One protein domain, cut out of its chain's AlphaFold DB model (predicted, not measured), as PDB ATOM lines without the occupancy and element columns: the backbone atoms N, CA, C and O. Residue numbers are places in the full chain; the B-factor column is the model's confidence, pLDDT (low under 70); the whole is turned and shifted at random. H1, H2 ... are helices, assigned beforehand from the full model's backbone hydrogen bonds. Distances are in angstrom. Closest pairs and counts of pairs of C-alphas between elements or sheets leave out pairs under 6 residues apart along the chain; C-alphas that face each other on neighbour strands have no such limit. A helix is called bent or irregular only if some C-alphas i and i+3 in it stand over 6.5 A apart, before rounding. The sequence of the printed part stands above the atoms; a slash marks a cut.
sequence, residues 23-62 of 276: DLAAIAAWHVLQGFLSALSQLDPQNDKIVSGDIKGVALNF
ATOM      1  N   ASP A  23      45.314 -27.634   5.344       83.25
ATOM      2  CA  ASP A  23      44.345 -28.652   5.784       83.25
ATOM      3  C   ASP A  23      44.475 -28.965   7.283       83.25
ATOM      4  O   ASP A  23      43.491 -28.965   8.031       83.25
ATOM      5  N   LEU A  24      45.708 -29.198   7.748       81.06
ATOM      6  CA  LEU A  24      45.985 -29.498   9.153       81.06
ATOM      7  C   LEU A  24      45.698 -28.280  10.038       81.06
ATOM      8  O   LEU A  24      45.080 -28.417  11.100       81.06
ATOM      9  N   ALA A  25      46.063 -27.081   9.577       86.56
ATOM     10  CA  ALA A  25      45.775 -25.834  10.276       86.56
ATOM     11  C   ALA A  25      44.262 -25.578  10.413       86.56
ATOM     12  O   ALA A  25      43.799 -25.171  11.484       86.56
ATOM     13  N   ALA A  26      43.466 -25.871   9.379       86.25
ATOM     14  CA  ALA A  26      42.010 -25.736   9.412       86.25
ATOM     15  C   ALA A  26      41.371 -26.687  10.439       86.25
ATOM     16  O   ALA A  26      40.506 -26.276  11.222       86.25
ATOM     17  N   ILE A  27      41.838 -27.939  10.505       83.12
ATOM     18  CA  ILE A  27      41.401 -28.918  11.511       83.12
ATOM     19  C   ILE A  27      41.787 -28.452  12.925       83.12
ATOM     20  O   ILE A  27      40.972 -28.539  13.850       83.12
ATOM     21  N   ALA A  28      43.005 -27.932  13.113       83.38
ATOM     22  CA  ALA A  28      43.451 -27.383  14.394       83.38
ATOM     23  C   ALA A  28      42.545 -26.234  14.854       83.38
ATOM     24  O   ALA A  28      42.024 -26.254  15.974       83.38
ATOM     25  N   ALA A  29      42.313 -25.260  13.968       87.81
ATOM     26  CA  ALA A  29      41.478 -24.095  14.230       87.81
ATOM     27  C   ALA A  29      40.043 -24.498  14.601       87.81
ATOM     28  O   ALA A  29      39.478 -23.968  15.562       87.81
ATOM     29  N   TRP A  30      39.473 -25.479  13.894       83.88
ATOM     30  CA  TRP A  30      38.144 -26.003  14.194       83.88
ATOM     31  C   TRP A  30      38.050 -26.566  15.614       83.88
ATOM     32  O   TRP A  30      37.139 -26.211  16.366       83.88
ATOM     33  N   HIS A  31      39.006 -27.395  16.030       82.06
ATOM     34  CA  HIS A  31      38.952 -27.958  17.373       82.06
ATOM     35  C   HIS A  31      39.217 -26.922  18.473       82.06
ATOM     36  O   HIS A  31      38.607 -27.007  19.540       82.06
ATOM     37  N   VAL A  32      40.079 -25.925  18.234       83.44
ATOM     38  CA  VAL A  32      40.265 -24.802  19.172       83.44
ATOM     39  C   VAL A  32      38.953 -24.039  19.347       83.44
ATOM     40  O   VAL A  32      38.561 -23.756  20.482       83.44
ATOM     41  N   LEU A  33      38.226 -23.774  18.256       84.56
ATOM     42  CA  LEU A  33      36.909 -23.142  18.311       84.56
ATOM     43  C   LEU A  33      35.910 -23.982  19.122       84.56
ATOM     44  O   LEU A  33      35.226 -23.449  19.995       84.56
ATOM     45  N   GLN A  34      35.854 -25.297  18.896       78.69
ATOM     46  CA  GLN A  34      35.004 -26.201  19.683       78.69
ATOM     47  C   GLN A  34      35.380 -26.194  21.174       78.69
ATOM     48  O   GLN A  34      34.508 -26.123  22.045       78.69
ATOM     49  N   GLY A  35      36.680 -26.222  21.482       79.31
ATOM     50  CA  GLY A  35      37.203 -26.105  22.841       79.31
ATOM     51  C   GLY A  35      36.763 -24.802  23.507       79.31
ATOM     52  O   GLY A  35      36.219 -24.831  24.611       79.31
ATOM     53  N   PHE A  36      36.902 -23.674  22.810       83.06
ATOM     54  CA  PHE A  36      36.495 -22.355  23.292       83.06
ATOM     55  C   PHE A  36      34.989 -22.265  23.577       83.06
ATOM     56  O   PHE A  36      34.598 -21.859  24.674       83.06
ATOM     57  N   LEU A  37      34.147 -22.698  22.631       80.25
ATOM     58  CA  LEU A  37      32.688 -22.696  22.796       80.25
ATOM     59  C   LEU A  37      32.245 -23.602  23.956       80.25
ATOM     60  O   LEU A  37      31.334 -23.247  24.697       80.25
ATOM     61  N   SER A  38      32.913 -24.744  24.163       74.31
ATOM     62  CA  SER A  38      32.580 -25.674  25.255       74.31
ATOM     63  C   SER A  38      33.087 -25.232  26.635       74.31
ATOM     64  O   SER A  38      32.488 -25.576  27.655       74.31
ATOM     65  N   ALA A  39      34.181 -24.466  26.701       78.69
ATOM     66  CA  ALA A  39      34.758 -23.999  27.962       78.69
ATOM     67  C   ALA A  39      33.952 -22.870  28.620       78.69
ATOM     68  O   ALA A  39      34.054 -22.649  29.831       78.69
ATOM     69  N   LEU A  40      33.142 -22.165  27.831       76.25
ATOM     70  CA  LEU A  40      32.329 -21.038  28.255       76.25
ATOM     71  C   LEU A  40      30.861 -21.372  27.989       76.25
ATOM     72  O   LEU A  40      30.366 -21.136  26.897       76.25
ATOM     73  N   SER A  41      30.137 -21.884  28.990       69.50
ATOM     74  CA  SER A  41      28.728 -22.306  28.838       69.50
ATOM     75  C   SER A  41      27.795 -21.208  28.312       69.50
ATOM     76  O   SER A  41      26.742 -21.504  27.760       69.50
ATOM     77  N   GLN A  42      28.161 -19.935  28.487       72.44
ATOM     78  CA  GLN A  42      27.446 -18.795  27.912       72.44
ATOM     79  C   GLN A  42      27.634 -18.634  26.391       72.44
ATOM     80  O   GLN A  42      26.883 -17.888  25.773       72.44
ATOM     81  N   LEU A  43      28.642 -19.290  25.810       72.38
ATOM     82  CA  LEU A  43      28.933 -19.333  24.376       72.38
ATOM     83  C   LEU A  43      28.543 -20.671  23.734       72.38
ATOM     84  O   LEU A  43      28.630 -20.786  22.514       72.38
ATOM     85  N   ASP A  44      28.106 -21.663  24.520       74.69
ATOM     86  CA  ASP A  44      27.515 -22.885  23.976       74.69
ATOM     87  C   ASP A  44      26.293 -22.486  23.131       74.69
ATOM     88  O   ASP A  44      25.345 -21.902  23.677       74.69
ATOM     89  N   PRO A  45      26.301 -22.765  21.812       71.44
ATOM     90  CA  PRO A  45      25.258 -22.291  20.917       71.44
ATOM     91  C   PRO A  45      23.872 -22.805  21.316       71.44
ATOM     92  O   PRO A  45      22.887 -22.130  21.027       71.44
ATOM     93  N   GLN A  46      23.777 -23.975  21.975       78.56
ATOM     94  CA  GLN A  46      22.516 -24.598  22.405       78.56
ATOM     95  C   GLN A  46      21.409 -24.523  21.332       78.56
ATOM     96  O   GLN A  46      20.226 -24.400  21.659       78.56
ATOM     97  N   ASN A  47      21.797 -24.597  20.049       80.62
ATOM     98  CA  ASN A  47      20.907 -24.365  18.910       80.62
ATOM     99  C   ASN A  47      19.681 -25.283  18.975       80.62
ATOM    100  O   ASN A  47      18.568 -24.819  18.747       80.62
ATOM    101  N   ASP A  48      19.859 -26.537  19.396       81.94
ATOM    102  CA  ASP A  48      18.765 -27.499  19.559       81.94
ATOM    103  C   ASP A  48      17.709 -27.025  20.566       81.94
ATOM    104  O   ASP A  48      16.516 -27.157  20.309       81.94
ATOM    105  N   LYS A  49      18.130 -26.407  21.680       83.81
ATOM    106  CA  LYS A  49      17.225 -25.868  22.710       83.81
ATOM    107  C   LYS A  49      16.545 -24.572  22.276       83.81
ATOM    108  O   LYS A  49      15.446 -24.262  22.731       83.81
ATOM    109  N   ILE A  50      17.211 -23.785  21.428       82.44
ATOM    110  CA  ILE A  50      16.613 -22.592  20.819       82.44
ATOM    111  C   ILE A  50      15.523 -23.024  19.830       82.44
ATOM    112  O   ILE A  50      14.420 -22.483  19.852       82.44
ATOM    113  N   VAL A  51      15.814 -24.026  18.995       83.12
ATOM    114  CA  VAL A  51      14.889 -24.560  17.984       83.12
ATOM    115  C   VAL A  51      13.708 -25.298  18.623       83.12
ATOM    116  O   VAL A  51      12.583 -25.145  18.151       83.12
ATOM    117  N   SER A  52      13.921 -26.051  19.708       89.25
ATOM    118  CA  SER A  52      12.843 -26.721  20.454       89.25
ATOM    119  C   SER A  52      11.956 -25.753  21.252       89.25
ATOM    120  O   SER A  52      10.866 -26.132  21.678       89.25
ATOM    121  N   GLY A  53      12.400 -24.504  21.443       87.19
ATOM    122  CA  GLY A  53      11.714 -23.494  22.248       87.19
ATOM    123  C   GLY A  53      11.981 -23.591  23.755       87.19
ATOM    124  O   GLY A  53      11.376 -22.835  24.519       87.19
ATOM    125  N   ASP A  54      12.891 -24.470  24.187       90.31
ATOM    126  CA  ASP A  54      13.268 -24.648  25.596       90.31
ATOM    127  C   ASP A  54      13.986 -23.417  26.168       90.31
ATOM    128  O   ASP A  54      13.864 -23.109  27.357       90.31
ATOM    129  N   ILE A  55      14.729 -22.690  25.327       88.50
ATOM    130  CA  ILE A  55      15.363 -21.416  25.685       88.50
ATOM    131  C   ILE A  55      15.069 -20.342  24.635       88.50
ATOM    132  O   ILE A  55      14.988 -20.611  23.438       88.50
ATOM    133  N   LYS A  56      14.949 -19.085  25.077       85.31
ATOM    134  CA  LYS A  56      14.881 -17.940  24.158       85.31
ATOM    135  C   LYS A  56      16.282 -17.615  23.648       85.31
ATOM    136  O   LYS A  56      17.161 -17.312  24.449       85.31
ATOM    137  N   GLY A  57      16.464 -17.610  22.332       79.25
ATOM    138  CA  GLY A  57      17.724 -17.238  21.697       79.25
ATOM    139  C   GLY A  57      17.588 -17.084  20.185       79.25
ATOM    140  O   GLY A  57      16.525 -17.335  19.618       79.25
ATOM    141  N   VAL A  58      18.673 -16.660  19.542       77.00
ATOM    142  CA  VAL A  58      18.836 -16.711  18.085       77.00
ATOM    143  C   VAL A  58      19.861 -17.799  17.808       77.00
ATOM    144  O   VAL A  58      20.961 -17.737  18.351       77.00
ATOM    145  N   ALA A  59      19.496 -18.795  17.000       77.31
ATOM    146  CA  ALA A  59      20.409 -19.874  16.650       77.31
ATOM    147  C   ALA A  59      21.643 -19.310  15.932       77.31
ATOM    148  O   ALA A  59      21.517 -18.526  14.983       77.31
ATOM    149  N   LEU A  60      22.831 -19.702  16.389       77.56
ATOM    150  CA  LEU A  60      24.083 -19.311  15.758       77.56
ATOM    151  C   LEU A  60      24.237 -20.096  14.454       77.56
ATOM    152  O   LEU A  60      24.402 -21.315  14.481       77.56
ATOM    153  N   ASN A  61      24.201 -19.383  13.329       80.00
ATOM    154  CA  ASN A  61      24.335 -19.949  11.991       80.00
ATOM    155  C   ASN A  61      25.466 -19.238  11.245       80.00
ATOM    156  O   ASN A  61      25.443 -18.012  11.104       80.00
ATOM    157  N   PHE A  62      26.428 -20.002  10.729       83.94
ATOM    158  CA  PHE A  62      27.447 -19.471   9.831       83.94
ATOM    159  C   PHE A  62      26.795 -19.121   8.489       83.94
ATOM    160  O   PHE A  62      26.310 -20.002   7.782       83.94
TER     161      PHE A  62
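This is residues 23 to 62 of the 276 residues of an uncharacterized protein of Rachicladosporium antarcticum (UniProt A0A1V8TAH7). Start at the first printed residue and you see one long, straight helix, H1, sticking out alone over residues 23 to 33; after residue 39 a short link, residues 40 to 46, turns a corner and leads to a short helix, H2, which lies far from residue 23 along the longest axis. After H2 the last residues, 52 to 62, make a loop with no named element and fold back in the direction of H1, and the two helices do not pack on each other. The printed part has 40 residues with two named helices, in the order H1, H2, and no named strand; the class is all helix. It is loose, with a radius of gyration of the C-alphas of 12.4 A, and elongated, spanning 37 by 19 by 11 A.

Look first at H1, residues 23 to 39, of which 23 to 33 stand free. A short link of 7 residues leads from there to H2, residues 47 to 51. The two helices are apart, with no C-alpha of the one within 8 A of the other. In both H1 and H2 every O i to N i+4 pair is within hydrogen-bond range.

Find C-alpha 23 at (44.345, -28.652, 5.784); from there H1 runs 24.6 A to C-alpha 39 at (34.758, -23.999, 27.962). Go on to C-alpha 47 at (20.907, -24.365, 18.910), where H2 begins; it ends at C-alpha 51, 6.1 A from C-alpha 47. Neither helix is bent.

The two C-alphas farthest apart are those of Leu 24 and Gly 53, at 37.2 A, while the C-alphas of Asp 23 and Phe 62, the first and last printed, are 19.7 A apart. The printed part has no cut. The mean pLDDT of the printed part is 81.1, and residue 41 is under 70.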